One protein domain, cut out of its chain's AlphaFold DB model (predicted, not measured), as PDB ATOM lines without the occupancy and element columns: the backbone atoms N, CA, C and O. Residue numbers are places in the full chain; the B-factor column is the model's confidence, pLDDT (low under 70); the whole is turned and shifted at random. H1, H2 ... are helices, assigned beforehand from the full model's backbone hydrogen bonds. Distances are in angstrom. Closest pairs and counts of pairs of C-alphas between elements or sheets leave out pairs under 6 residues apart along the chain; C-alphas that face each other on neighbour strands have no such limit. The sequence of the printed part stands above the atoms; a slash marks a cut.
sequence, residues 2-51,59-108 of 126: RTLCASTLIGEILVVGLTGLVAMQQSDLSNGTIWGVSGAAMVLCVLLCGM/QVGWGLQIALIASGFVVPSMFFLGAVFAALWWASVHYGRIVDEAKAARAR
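This is residues 2 to 51 and 59 to 108 of the 126 residues of the protein "DUF4233 domain-containing protein" of Streptomyces sp. WAC 06738 (UniProt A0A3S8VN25). Four helices lie lengthwise in a loose rod made of two helical hairpins, H1 with H2 and H3 with H4. H1, H2 and H4 form a loose three-helix bundle, three helices side by side, and H3 packs along part of H4; residues 103 to 108 of H4 stick out at one end. The printed part has 100 residues, all helix in class, with H1, H2, H3 and H4 in that order and no named strand. It is only just loose, close to compact, with a radius of gyration of the C-alphas of 15.5 A and spans of 54 by 26 by 18 A.

Find C-alpha 2 at (-7.929, 27.868, -24.369); from there H1 runs 36.4 A through residues 2 to 26. Look next at H2, residues 31 to 50, 28.1 A long. After the cut, H3 takes residues 59 to 73, 22.7 A, from C-alpha 59 at (-3.868, 32.197, 4.704). H4, residues 77 to 108, runs 46.6 A to C-alpha 108 at (3.856, 43.978, -19.310).

In the bundle, residues 18 to 26 of H1 touch residues 33 to 41 of H2, opposite ways at a shallow tilt of 17 degrees; the closest C-alphas, Gln 26 and Ile 34, are 6.7 A apart. H1 and H4 are close but not clearly touching, with closest C-alphas Leu 21 and Leu 81 at 7.1 A. H2 and H4 are near each other. H3 touches residues 78 to 89 of H4, opposite ways at a shallow tilt of 14 degrees; C-alphas Gly 72 and Met 78 are closest, 4.4 A. H3 is apart from H1 and H2. In H1, H2 and H4 every O i to N i+4 pair is within hydrogen-bond range; in H3, 9 of 11 are.

Look for the farthest C-alphas at Ser 30 and Arg 108, 54.8 A apart. Residues 52 to 58 are not printed, and C-alphas 51 and 59 are 11.5 A apart across this cut, in the link from H2 to H3. The links H1 to H2 and H3 to H4 are tight. Residues 27 to 32 stand free. Mean pLDDT of the printed part is 71.8, and 36 residues are under 70, among them 24 to 41 and 43 to 51.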
ATOM      1  N   ARG A   2      -7.918  29.046 -25.276       57.78
ATOM      2  CA  ARG A   2      -7.929  27.868 -24.369       57.78
ATOM      3  C   ARG A   2      -8.175  28.195 -22.889       57.78
ATOM      4  O   ARG A   2      -8.922  27.494 -22.225       57.78
ATOM      5  N   THR A   3      -7.600  29.287 -22.398       57.75
ATOM      6  CA  THR A   3      -7.733  29.713 -20.997       57.75
ATOM      7  C   THR A   3      -9.159  30.135 -20.622       57.75
ATOM      8  O   THR A   3      -9.537  29.966 -19.472       57.75
ATOM      9  N   LEU A   4      -9.958  30.636 -21.576       63.03
ATOM     10  CA  LEU A   4     -11.345  31.057 -21.325       63.03
ATOM     11  C   LEU A   4     -12.302  29.857 -21.298       63.03
ATOM     12  O   LEU A   4     -13.120  29.747 -20.393       63.03
ATOM     13  N   CYS A   5     -12.152  28.908 -22.231       70.12
ATOM     14  CA  CYS A   5     -12.896  27.643 -22.179       70.12
ATOM     15  C   CYS A   5     -12.556  26.844 -20.914       70.12
ATOM     16  O   CYS A   5     -13.448  26.296 -20.275       70.12
ATOM     17  N   ALA A   6     -11.275  26.817 -20.525       66.69
ATOM     18  CA  ALA A   6     -10.837  26.145 -19.307       66.69
ATOM     19  C   ALA A   6     -11.453  26.772 -18.047       66.69
ATOM     20  O   ALA A   6     -11.916  26.036 -17.184       66.69
ATOM     21  N   SER A   7     -11.527  28.107 -17.949       63.81
ATOM     22  CA  SER A   7     -12.161  28.756 -16.794       63.81
ATOM     23  C   SER A   7     -13.657  28.454 -16.684       63.81
ATOM     24  O   SER A   7     -14.143  28.251 -15.574       63.81
ATOM     25  N   THR A   8     -14.377  28.375 -17.807       71.62
ATOM     26  CA  THR A   8     -15.813  28.049 -17.810       71.62
ATOM     27  C   THR A   8     -16.065  26.604 -17.390       71.62
ATOM     28  O   THR A   8     -16.858  26.377 -16.485       71.62
ATOM     29  N   LEU A   9     -15.337  25.642 -17.970       75.19
ATOM     30  CA  LEU A   9     -15.461  24.222 -17.612       75.19
ATOM     31  C   LEU A   9     -15.122  23.963 -16.139       75.19
ATOM     32  O   LEU A   9     -15.753  23.139 -15.483       75.19
ATOM     33  N   ILE A  10     -14.138  24.690 -15.602       71.00
ATOM     34  CA  ILE A  10     -13.819  24.635 -14.174       71.00
ATOM     35  C   ILE A  10     -14.991  25.188 -13.358       71.00
ATOM     36  O   ILE A  10     -15.427  24.527 -12.422       71.00
ATOM     37  N   GLY A  11     -15.542  26.350 -13.726       71.12
ATOM     38  CA  GLY A  11     -16.724  26.916 -13.068       71.12
ATOM     39  C   GLY A  11     -17.920  25.958 -13.055       71.12
ATOM     40  O   GLY A  11     -18.559  25.793 -12.021       71.12
ATOM     41  N   GLU A  12     -18.173  25.265 -14.164       77.06
ATOM     42  CA  GLU A  12     -19.228  24.250 -14.268       77.06
ATOM     43  C   GLU A  12     -18.972  23.047 -13.357       77.06
ATOM     44  O   GLU A  12     -19.864  22.657 -12.606       77.06
ATOM     45  N   ILE A  13     -17.752  22.494 -13.352       77.50
ATOM     46  CA  ILE A  13     -17.376  21.408 -12.434       77.50
ATOM     47  C   ILE A  13     -17.580  21.820 -10.974       77.50
ATOM     48  O   ILE A  13     -18.071  21.019 -10.178       77.50
ATOM     49  N   LEU A  14     -17.241  23.064 -10.618       73.69
ATOM     50  CA  LEU A  14     -17.462  23.584  -9.270       73.69
ATOM     51  C   LEU A  14     -18.959  23.635  -8.941       73.69
ATOM     52  O   LEU A  14     -19.366  23.105  -7.911       73.69
ATOM     53  N   VAL A  15     -19.793  24.203  -9.817       76.56
ATOM     54  CA  VAL A  15     -21.251  24.296  -9.606       76.56
ATOM     55  C   VAL A  15     -21.894  22.910  -9.487       76.56
ATOM     56  O   VAL A  15     -22.692  22.675  -8.577       76.56
ATOM     57  N   VAL A  16     -21.525  21.974 -10.363       79.44
ATOM     58  CA  VAL A  16     -22.050  20.600 -10.346       79.44
ATOM     59  C   VAL A  16     -21.590  19.853  -9.094       79.44
ATOM     60  O   VAL A  16     -22.412  19.229  -8.424       79.44
ATOM     61  N   GLY A  17     -20.310  19.959  -8.728       74.00
ATOM     62  CA  GLY A  17     -19.766  19.343  -7.517       74.00
ATOM     63  C   GLY A  17     -20.441  19.857  -6.243       74.00
ATOM     64  O   GLY A  17     -20.827  19.064  -5.389       74.00
ATOM     65  N   LEU A  18     -20.665  21.171  -6.141       74.19
ATOM     66  CA  LEU A  18     -21.383  21.786  -5.020       74.19
ATOM     67  C   LEU A  18     -22.841  21.327  -4.945       74.19
ATOM     68  O   LEU A  18     -23.341  21.019  -3.867       74.19
ATOM     69  N   THR A  19     -23.508  21.231  -6.093       77.25
ATOM     70  CA  THR A  19     -24.887  20.734  -6.165       77.25
ATOM     71  C   THR A  19     -24.966  19.272  -5.723       77.25
ATOM     72  O   THR A  19     -25.842  18.915  -4.937       77.25
ATOM     73  N   GLY A  20     -24.022  18.432  -6.163       71.94
ATOM     74  CA  GLY A  20     -23.920  17.036  -5.737       71.94
ATOM     75  C   GLY A  20     -23.684  16.897  -4.233       71.94
ATOM     76  O   GLY A  20     -24.348  16.096  -3.579       71.94
ATOM     77  N   LEU A  21     -22.810  17.726  -3.656       71.88
ATOM     78  CA  LEU A  21     -22.572  17.759  -2.212       71.88
ATOM     79  C   LEU A  21     -23.819  18.143  -1.408       71.88
ATOM     80  O   LEU A  21     -24.102  17.517  -0.389       71.88
ATOM     81  N   VAL A  22     -24.571  19.149  -1.867       71.00
ATOM     82  CA  VAL A  22     -25.848  19.536  -1.246       71.00
ATOM     83  C   VAL A  22     -26.851  18.384  -1.336       71.00
ATOM     84  O   VAL A  22     -27.490  18.048  -0.341       71.00
ATOM     85  N   ALA A  23     -26.943  17.723  -2.493       70.56
ATOM     86  CA  ALA A  23     -27.850  16.599  -2.703       70.56
ATOM     87  C   ALA A  23     -27.532  15.395  -1.797       70.56
ATOM     88  O   ALA A  23     -28.449  14.828  -1.207       70.56
ATOM     89  N   MET A  24     -26.249  15.050  -1.616       68.12
ATOM     90  CA  MET A  24     -25.810  13.962  -0.725       68.12
ATOM     91  C   MET A  24     -26.193  14.181   0.743       68.12
ATOM     92  O   MET A  24     -26.257  13.231   1.517       68.12
ATOM     93  N   GLN A  25     -26.429  15.427   1.143       66.50
ATOM     94  CA  GLN A  25     -26.850  15.764   2.497       66.50
ATOM     95  C   GLN A  25     -28.363  15.843   2.664       66.50
ATOM     96  O   GLN A  25     -28.860  15.783   3.788       66.50
ATOM     97  N   GLN A  26     -29.095  15.966   1.563       64.38
ATOM     98  CA  GLN A  26     -30.547  16.051   1.579       64.38
ATOM     99  C   GLN A  26     -31.214  14.674   1.698       64.38
ATOM    100  O   GLN A  26     -32.409  14.609   1.973       64.38
ATOM    101  N   SER A  27     -30.472  13.580   1.491       60.75
ATOM    102  CA  SER A  27     -31.071  12.262   1.282       60.75
ATOM    103  C   SER A  27     -31.639  11.571   2.527       60.75
ATOM    104  O   SER A  27     -32.515  10.751   2.321       60.75
ATOM    105  N   ASP A  28     -31.260  11.901   3.776       58.41
ATOM    106  CA  ASP A  28     -31.777  11.173   4.968       58.41
ATOM    107  C   ASP A  28     -31.641  11.918   6.329       58.41
ATOM    108  O   ASP A  28     -31.433  11.287   7.366       58.41
ATOM    109  N   LEU A  29     -31.668  13.263   6.394       54.53
ATOM    110  CA  LEU A  29     -31.163  13.975   7.592       54.53
ATOM    111  C   LEU A  29     -32.078  15.053   8.199       54.53
ATOM    112  O   LEU A  29     -32.819  15.751   7.515       54.53
ATOM    113  N   SER A  30     -31.992  15.181   9.534       63.75
ATOM    114  CA  SER A  30     -32.773  16.114  10.363       63.75
ATOM    115  C   SER A  30     -32.533  17.590  10.003       63.75
ATOM    116  O   SER A  30     -31.454  17.956   9.532       63.75
ATOM    117  N   ASN A  31     -33.505  18.459  10.309       60.34
ATOM    118  CA  ASN A  31     -33.473  19.902  10.014       60.34
ATOM    119  C   ASN A  31     -32.166  20.614  10.428       60.34
ATOM    120  O   ASN A  31     -31.747  21.552   9.752       60.34
ATOM    121  N   GLY A  32     -31.504  20.166  11.503       61.41
ATOM    122  CA  GLY A  32     -30.232  20.738  11.958       61.41
ATOM    123  C   GLY A  32     -29.077  20.515  10.978       61.41
ATOM    124  O   GLY A  32     -28.261  21.410  10.766       61.41
ATOM    125  N   THR A  33     -29.030  19.359  10.319       61.94
ATOM    126  CA  THR A  33     -27.965  19.036   9.362       61.94
ATOM    127  C   THR A  33     -28.184  19.732   8.022       61.94
ATOM    128  O   THR A  33     -27.224  20.210   7.419       61.94
ATOM    129  N   ILE A  34     -29.447  19.878   7.602       65.62
ATOM    130  CA  ILE A  34     -29.828  20.680   6.429       65.62
ATOM    131  C   ILE A  34     -29.327  22.117   6.608       65.62
ATOM    132  O   ILE A  34     -28.613  22.634   5.755       65.62
ATOM    133  N   TRP A  35     -29.610  22.735   7.760       66.50
ATOM    134  CA  TRP A  35     -29.168  24.102   8.046       66.50
ATOM    135  C   TRP A  35     -27.644  24.239   8.126       66.50
ATOM    136  O   TRP A  35     -27.095  25.220   7.630       66.50
ATOM    137  N   GLY A  36     -26.946  23.251   8.694       66.69
ATOM    138  CA  GLY A  36     -25.482  23.239   8.741       66.69
ATOM    139  C   GLY A  36     -24.840  23.206   7.351       66.69
ATOM    140  O   GLY A  36     -23.872  23.916   7.094       66.69
ATOM    141  N   VAL A  37     -25.412  22.438   6.426       64.69
ATOM    142  CA  VAL A  37     -24.866  22.255   5.071       64.69
ATOM    143  C   VAL A  37     -25.252  23.402   4.160       64.69
ATOM    144  O   VAL A  37     -24.396  23.925   3.451       64.69
ATOM    145  N   SER A  38     -26.510  23.842   4.214       66.31
ATOM    146  CA  SER A  38     -26.950  25.053   3.525       66.31
ATOM    147  C   SER A  38     -26.174  26.275   4.022       66.31
ATOM    148  O   SER A  38     -25.709  27.069   3.210       66.31
ATOM    149  N   GLY A  39     -25.946  26.388   5.334       67.75
ATOM    150  CA  GLY A  39     -25.120  27.435   5.931       67.75
ATOM    151  C   GLY A  39     -23.666  27.378   5.462       67.75
ATOM    152  O   GLY A  39     -23.125  28.395   5.030       67.75
ATOM    153  N   ALA A  40     -23.045  26.194   5.459       66.06
ATOM    154  CA  ALA A  40     -21.685  26.011   4.952       66.06
ATOM    155  C   ALA A  40     -21.573  26.357   3.456       66.06
ATOM    156  O   ALA A  40     -20.652  27.070   3.061       66.06
ATOM    157  N   ALA A  41     -22.534  25.927   2.632       65.75
ATOM    158  CA  ALA A  41     -22.593  26.263   1.211       65.75
ATOM    159  C   ALA A  41     -22.777  27.776   0.981       65.75
ATOM    160  O   ALA A  41     -22.089  28.352   0.140       65.75
ATOM    161  N   MET A  42     -23.641  28.446   1.757       71.12
ATOM    162  CA  MET A  42     -23.822  29.904   1.695       71.12
ATOM    163  C   MET A  42     -22.542  30.654   2.066       71.12
ATOM    164  O   MET A  42     -22.134  31.560   1.340       71.12
ATOM    165  N   VAL A  43     -21.880  30.262   3.159       67.75
ATOM    166  CA  VAL A  43     -20.599  30.851   3.574       67.75
ATOM    167  C   VAL A  43     -19.548  30.659   2.485       67.75
ATOM    168  O   VAL A  43     -18.826  31.600   2.165       67.75
ATOM    169  N   LEU A  44     -19.494  29.486   1.853       66.31
ATOM    170  CA  LEU A  44     -18.529  29.220   0.794       66.31
ATOM    171  C   LEU A  44     -18.789  30.043  -0.473       66.31
ATOM    172  O   LEU A  44     -17.844  30.567  -1.061       66.31
ATOM    173  N   CYS A  45     -20.054  30.222  -0.861       65.75
ATOM    174  CA  CYS A  45     -20.435  31.137  -1.935       65.75
ATOM    175  C   CYS A  45     -20.003  32.577  -1.620       65.75
ATOM    176  O   CYS A  45     -19.394  33.234  -2.460       65.75
ATOM    177  N   VAL A  46     -20.250  33.056  -0.396       66.44
ATOM    178  CA  VAL A  46     -19.840  34.401   0.041       66.44
ATOM    179  C   VAL A  46     -18.317  34.551   0.047       66.44
ATOM    180  O   VAL A  46     -17.805  35.585  -0.374       66.44
ATOM    181  N   LEU A  47     -17.574  33.529   0.472       62.94
ATOM    182  CA  LEU A  47     -16.110  33.546   0.469       62.94
ATOM    183  C   LEU A  47     -15.531  33.509  -0.945       62.94
ATOM    184  O   LEU A  47     -14.610  34.272  -1.225       62.94
ATOM    185  N   LEU A  48     -16.098  32.709  -1.854       60.06
ATOM    186  CA  LEU A  48     -15.742  32.745  -3.276       60.06
ATOM    187  C   LEU A  48     -16.005  34.132  -3.882       60.06
ATOM    188  O   LEU A  48     -15.174  34.631  -4.637       60.06
ATOM    189  N   CYS A  49     -17.099  34.795  -3.498       58.06
ATOM    190  CA  CYS A  49     -17.351  36.186  -3.875       58.06
ATOM    191  C   CYS A  49     -16.348  37.169  -3.233       58.06
ATOM    192  O   CYS A  49     -15.917  38.114  -3.889       58.06
ATOM    193  N   GLY A  50     -15.949  36.955  -1.974       54.34
ATOM    194  CA  GLY A  50     -15.032  37.822  -1.218       54.34
ATOM    195  C   GLY A  50     -13.546  37.663  -1.569       54.34
ATOM    196  O   GLY A  50     -12.753  38.568  -1.317       54.34
ATOM    197  N   MET A  51     -13.161  36.541  -2.181       54.69
ATOM    198  CA  MET A  51     -11.794  36.255  -2.638       54.69
ATOM    199  C   MET A  51     -11.388  36.997  -3.912       54.69
ATOM    200  O   MET A  51     -10.220  36.934  -4.304       54.69
ATOM    201  N   GLN A  59      -4.240  32.689   3.377       78.56
ATOM    202  CA  GLN A  59      -3.868  32.197   4.704       78.56
ATOM    203  C   GLN A  59      -5.095  32.046   5.607       78.56
ATOM    204  O   GLN A  59      -5.244  31.027   6.280       78.56
ATOM    205  N   VAL A  60      -5.994  33.034   5.579       78.75
ATOM    206  CA  VAL A  60      -7.248  32.993   6.342       78.75
ATOM    207  C   VAL A  60      -8.121  31.827   5.881       78.75
ATOM    208  O   VAL A  60      -8.648  31.094   6.716       78.75
ATOM    209  N   GLY A  61      -8.236  31.598   4.570       75.31
ATOM    210  CA  GLY A  61      -9.042  30.486   4.076       75.31
ATOM    211  C   GLY A  61      -8.445  29.111   4.364       75.31
ATOM    212  O   GLY A  61      -9.199  28.199   4.678       75.31
ATOM    213  N   TRP A  62      -7.118  28.948   4.396       84.25
ATOM    214  CA  TRP A  62      -6.521  27.705   4.908       84.25
ATOM    215  C   TRP A  62      -6.868  27.449   6.382       84.25
ATOM    216  O   TRP A  62      -7.208  26.321   6.738       84.25
ATOM    217  N   GLY A  63      -6.851  28.488   7.223       85.31
ATOM    218  CA  GLY A  63      -7.316  28.389   8.610       85.31
ATOM    219  C   GLY A  63      -8.785  27.965   8.704       85.31
ATOM    220  O   GLY A  63      -9.128  27.084   9.494       85.31
ATOM    221  N   LEU A  64      -9.638  28.523   7.841       79.94
ATOM    222  CA  LEU A  64     -11.047  28.144   7.759       79.94
ATOM    223  C   LEU A  64     -11.234  26.690   7.301       79.94
ATOM    224  O   LEU A  64     -12.039  25.982   7.892       79.94
ATOM    225  N   GLN A  65     -10.477  26.222   6.303       84.88
ATOM    226  CA  GLN A  65     -10.558  24.834   5.838       84.88
ATOM    227  C   GLN A  65     -10.196  23.842   6.943       84.88
ATOM    228  O   GLN A  65     -10.882  22.836   7.112       84.88
ATOM    229  N   ILE A  66      -9.161  24.138   7.733       86.44
ATOM    230  CA  ILE A  66      -8.779  23.306   8.880       86.44
ATOM    231  C   ILE A  66      -9.897  23.292   9.925       86.44
ATOM    232  O   ILE A  66     -10.263  22.220  10.400       86.44
ATOM    233  N   ALA A  67     -10.478  24.451  10.251       80.81
ATOM    234  CA  ALA A  67     -11.597  24.536  11.191       80.81
ATOM    235  C   ALA A  67     -12.829  23.758  10.696       80.81
ATOM    236  O   ALA A  67     -13.477  23.053  11.471       80.81
ATOM    237  N   LEU A  68     -13.117  23.831   9.395       77.94
ATOM    238  CA  LEU A  68     -14.217  23.114   8.760       77.94
ATOM    239  C   LEU A  68     -14.001  21.595   8.824       77.94
ATOM    240  O   LEU A  68     -14.900  20.867   9.229       77.94
ATOM    241  N   ILE A  69     -12.797  21.112   8.508       84.00
ATOM    242  CA  ILE A  69     -12.449  19.688   8.625       84.00
ATOM    243  C   ILE A  69     -12.499  19.239  10.090       84.00
ATOM    244  O   ILE A  69     -13.039  18.178  10.384       84.00
ATOM    245  N   ALA A  70     -11.998  20.053  11.024       83.94
ATOM    246  CA  ALA A  70     -12.048  19.759  12.454       83.94
ATOM    247  C   ALA A  70     -13.490  19.686  12.989       83.94
ATOM    248  O   ALA A  70     -13.772  18.894  13.884       83.94
ATOM    249  N   SER A  71     -14.438  20.428  12.408       75.12
ATOM    250  CA  SER A  71     -15.862  20.263  12.744       75.12
ATOM    251  C   SER A  71     -16.398  18.854  12.420       75.12
ATOM    252  O   SER A  71     -17.380  18.417  13.023       75.12
ATOM    253  N   GLY A  72     -15.692  18.100  11.565       77.62
ATOM    254  CA  GLY A  72     -15.894  16.672  11.311       77.62
ATOM    255  C   GLY A  72     -15.926  15.807  12.568       77.62
ATOM    256  O   GLY A  72     -16.665  14.827  12.615       77.62
ATOM    257  N   PHE A  73     -15.194  16.185  13.623       80.12
ATOM    258  CA  PHE A  73     -15.228  15.460  14.897       80.12
ATOM    259  C   PHE A  73     -16.597  15.522  15.590       80.12
ATOM    260  O   PHE A  73     -16.923  14.632  16.370       80.12
ATOM    261  N   VAL A  74     -17.398  16.552  15.303       72.50
ATOM    262  CA  VAL A  74     -18.763  16.717  15.827       72.50
ATOM    263  C   VAL A  74     -19.787  16.163  14.840       72.50
ATOM    264  O   VAL A  74     -20.738  15.493  15.236       72.50
ATOM    265  N   VAL A  75     -19.590  16.427  13.548       69.69
ATOM    266  CA  VAL A  75     -20.480  15.991  12.470       69.69
ATOM    267  C   VAL A  75     -19.653  15.212  11.447       69.69
ATOM    268  O   VAL A  75     -19.053  15.832  10.572       69.69
ATOM    269  N   PRO A  76     -19.617  13.868  11.501       74.56
ATOM    270  CA  PRO A  76     -18.715  13.067  10.668       74.56
ATOM    271  C   PRO A  76     -18.807  13.333   9.156       74.56
ATOM    272  O   PRO A  76     -17.797  13.250   8.458       74.56
ATOM    273  N   SER A  77     -19.979  13.725   8.636       68.88
ATOM    274  CA  SER A  77     -20.151  14.105   7.223       68.88
ATOM    275  C   SER A  77     -19.339  15.349   6.816       68.88
ATOM    276  O   SER A  77     -18.989  15.494   5.642       68.88
ATOM    277  N   MET A  78     -18.951  16.205   7.769       72.25
ATOM    278  CA  MET A  78     -18.107  17.383   7.530       72.25
ATOM    279  C   MET A  78     -16.652  17.036   7.218       72.25
ATOM    280  O   MET A  78     -15.968  17.859   6.618       72.25
ATOM    281  N   PHE A  79     -16.168  15.828   7.527       78.00
ATOM    282  CA  PHE A  79     -14.854  15.398   7.037       78.00
ATOM    283  C   PHE A  79     -14.845  15.283   5.514       78.00
ATOM    284  O   PHE A  79     -13.949  15.809   4.856       78.00
ATOM    285  N   PHE A  80     -15.867  14.634   4.953       76.31
ATOM    286  CA  PHE A  80     -16.014  14.501   3.507       76.31
ATOM    287  C   PHE A  80     -16.236  15.868   2.859       76.31
ATOM    288  O   PHE A  80     -15.507  16.257   1.946       76.31
ATOM    289  N   LEU A  81     -17.196  16.633   3.382       74.44
ATOM    290  CA  LEU A  81     -17.532  17.944   2.839       74.44
ATOM    291  C   LEU A  81     -16.354  18.931   2.956       74.44
ATOM    292  O   LEU A  81     -16.032  19.634   1.999       74.44
ATOM    293  N   GLY A  82     -15.657  18.931   4.094       78.31
ATOM    294  CA  GLY A  82     -14.474  19.750   4.342       78.31
ATOM    295  C   GLY A  82     -13.292  19.392   3.445       78.31
ATOM    296  O   GLY A  82     -12.616  20.292   2.947       78.31
ATOM    297  N   ALA A  83     -13.081  18.103   3.161       82.25
ATOM    298  CA  ALA A  83     -12.073  17.658   2.202       82.25
ATOM    299  C   ALA A  83     -12.385  18.143   0.778       82.25
ATOM    300  O   ALA A  83     -11.497  18.672   0.106       82.25
ATOM    301  N   VAL A  84     -13.644  18.036   0.334       78.62
ATOM    302  CA  VAL A  84     -14.044  18.540  -0.989       78.62
ATOM    303  C   VAL A  84     -13.850  20.048  -1.064       78.62
ATOM    304  O   VAL A  84     -13.196  20.529  -1.986       78.62
ATOM    305  N   PHE A  85     -14.310  20.805  -0.067       76.19
ATOM    306  CA  PHE A  85     -14.068  22.244  -0.039       76.19
ATOM    307  C   PHE A  85     -12.581  22.598  -0.001       76.19
ATOM    308  O   PHE A  85     -12.193  23.588  -0.610       76.19
ATOM    309  N   ALA A  86     -11.731  21.800   0.655       83.12
ATOM    310  CA  ALA A  86     -10.295  22.065   0.693       83.12
ATOM    311  C   ALA A  86      -9.662  21.849  -0.683       83.12
ATOM    312  O   ALA A  86      -8.823  22.645  -1.101       83.12
ATOM    313  N   ALA A  87     -10.120  20.836  -1.422       78.75
ATOM    314  CA  ALA A  87      -9.735  20.625  -2.811       78.75
ATOM    315  C   ALA A  87     -10.205  21.777  -3.714       78.75
ATOM    316  O   ALA A  87      -9.424  22.275  -4.526       78.75
ATOM    317  N   LEU A  88     -11.444  22.253  -3.542       75.75
ATOM    318  CA  LEU A  88     -11.963  23.399  -4.299       75.75
ATOM    319  C   LEU A  88     -11.210  24.694  -3.968       75.75
ATOM    320  O   LEU A  88     -10.866  25.458  -4.869       75.75
ATOM    321  N   TRP A  89     -10.913  24.927  -2.690       79.44
ATOM    322  CA  TRP A  89     -10.103  26.049  -2.225       79.44
ATOM    323  C   TRP A  89      -8.710  26.019  -2.849       79.44
ATOM    324  O   TRP A  89      -8.258  27.007  -3.428       79.44
ATOM    325  N   TRP A  90      -8.050  24.861  -2.790       81.69
ATOM    326  CA  TRP A  90      -6.749  24.651  -3.411       81.69
ATOM    327  C   TRP A  90      -6.793  24.924  -4.917       81.69
ATOM    328  O   TRP A  90      -5.934  25.646  -5.424       81.69
ATOM    329  N   ALA A  91      -7.815  24.425  -5.621       73.62
ATOM    330  CA  ALA A  91      -8.004  24.685  -7.044       73.62
ATOM    331  C   ALA A  91      -8.176  26.189  -7.315       73.62
ATOM    332  O   ALA A  91      -7.501  26.738  -8.183       73.62
ATOM    333  N   SER A  92      -9.009  26.880  -6.533       71.75
ATOM    334  CA  SER A  92      -9.224  28.326  -6.656       71.75
ATOM    335  C   SER A  92      -7.920  29.119  -6.498       71.75
ATOM    336  O   SER A  92      -7.602  29.966  -7.333       71.75
ATOM    337  N   VAL A  93      -7.098  28.787  -5.496       74.88
ATOM    338  CA  VAL A  93      -5.786  29.426  -5.280       74.88
ATOM    339  C   VAL A  93      -4.807  29.102  -6.413       74.88
ATOM    340  O   VAL A  93      -4.129  29.996  -6.925       74.88
ATOM    341  N   HIS A  94      -4.725  27.835  -6.823       72.38
ATOM    342  CA  HIS A  94      -3.792  27.385  -7.855       72.38
ATOM    343  C   HIS A  94      -4.088  28.035  -9.212       72.38
ATOM    344  O   HIS A  94      -3.196  28.615  -9.836       72.38
ATOM    345  N   TYR A  95      -5.346  27.989  -9.652       67.50
ATOM    346  CA  TYR A  95      -5.760  28.554 -10.934       67.50
ATOM    347  C   TYR A  95      -5.892  30.079 -10.892       67.50
ATOM    348  O   TYR A  95      -5.604  30.725 -11.899       67.50
ATOM    349  N   GLY A  96      -6.225  30.673  -9.741       70.88
ATOM    350  CA  GLY A  96      -6.165  32.124  -9.546       70.88
ATOM    351  C   GLY A  96      -4.772  32.676  -9.850       70.88
ATOM    352  O   GLY A  96      -4.636  33.616 -10.629       70.88
ATOM    353  N   ARG A  97      -3.720  32.006  -9.359       72.06
ATOM    354  CA  ARG A  97      -2.326  32.385  -9.636       72.06
ATOM    355  C   ARG A  97      -1.968  32.288 -11.123       72.06
ATOM    356  O   ARG A  97      -1.304  33.177 -11.642       72.06
ATOM    357  N   ILE A  98      -2.457  31.260 -11.820       70.88
ATOM    358  CA  ILE A  98      -2.263  31.098 -13.273       70.88
ATOM    359  C   ILE A  98      -2.936  32.243 -14.049       70.88
ATOM    360  O   ILE A  98      -2.374  32.772 -15.010       70.88
ATOM    361  N   VAL A  99      -4.142  32.642 -13.638       69.31
ATOM    362  CA  VAL A  99      -4.867  33.760 -14.256       69.31
ATOM    363  C   VAL A  99      -4.167  35.092 -13.982       69.31
ATOM    364  O   VAL A  99      -4.046  35.910 -14.896       69.31
ATOM    365  N   ASP A 100      -3.678  35.305 -12.763       74.62
ATOM    366  CA  ASP A 100      -2.963  36.523 -12.387       74.62
ATOM    367  C   ASP A 100      -1.617  36.646 -13.106       74.62
ATOM    368  O   ASP A 100      -1.298  37.722 -13.613       74.62
ATOM    369  N   GLU A 101      -0.867  35.552 -13.265       74.75
ATOM    370  CA  GLU A 101       0.345  35.519 -14.094       74.75
ATOM    371  C   GLU A 101       0.033  35.876 -15.555       74.75
ATOM    372  O   GLU A 101       0.726  36.697 -16.164       74.75
ATOM    373  N   ALA A 102      -1.058  35.341 -16.114       73.31
ATOM    374  CA  ALA A 102      -1.488  35.669 -17.471       73.31
ATOM    375  C   ALA A 102      -1.908  37.145 -17.619       73.31
ATOM    376  O   ALA A 102      -1.626  37.769 -18.647       73.31
ATOM    377  N   LYS A 103      -2.561  37.726 -16.605       72.69
ATOM    378  CA  LYS A 103      -2.884  39.161 -16.570       72.69
ATOM    379  C   LYS A 103      -1.622  40.013 -16.463       72.69
ATOM    380  O   LYS A 103      -1.494  40.981 -17.210       72.69
ATOM    381  N   ALA A 104      -0.679  39.641 -15.599       78.88
ATOM    382  CA  ALA A 104       0.585  40.351 -15.427       78.88
ATOM    383  C   ALA A 104       1.430  40.333 -16.711       78.88
ATOM    384  O   ALA A 104       1.984  41.362 -17.092       78.88
ATOM    385  N   ALA A 105       1.477  39.202 -17.423       77.25
ATOM    386  CA  ALA A 105       2.159  39.094 -18.713       77.25
ATOM    387  C   ALA A 105       1.540  40.014 -19.779       77.25
ATOM    388  O   ALA A 105       2.262  40.702 -20.499       77.25
ATOM    389  N   ARG A 106       0.202  40.091 -19.848       74.44
ATOM    390  CA  ARG A 106      -0.496  41.021 -20.755       74.44
ATOM    391  C   ARG A 106      -0.255  42.484 -20.389       74.44
ATOM    392  O   ARG A 106      -0.062  43.298 -21.285       74.44
ATOM    393  N   ALA A 107      -0.243  42.811 -19.098       79.50
ATOM    394  CA  ALA A 107       0.045  44.162 -18.626       79.50
ATOM    395  C   ALA A 107       1.473  44.607 -18.990       79.50
ATOM    396  O   ALA A 107       1.660  45.737 -19.432       79.50
ATOM    397  N   ARG A 108       2.468  43.712 -18.879       79.88
ATOM    398  CA  ARG A 108       3.856  43.978 -19.310       79.88
ATOM    399  C   ARG A 108       3.955  44.229 -20.816       79.88
ATOM    400  O   ARG A 108       4.525  45.236 -21.217       79.88
TER     401      ARG A 108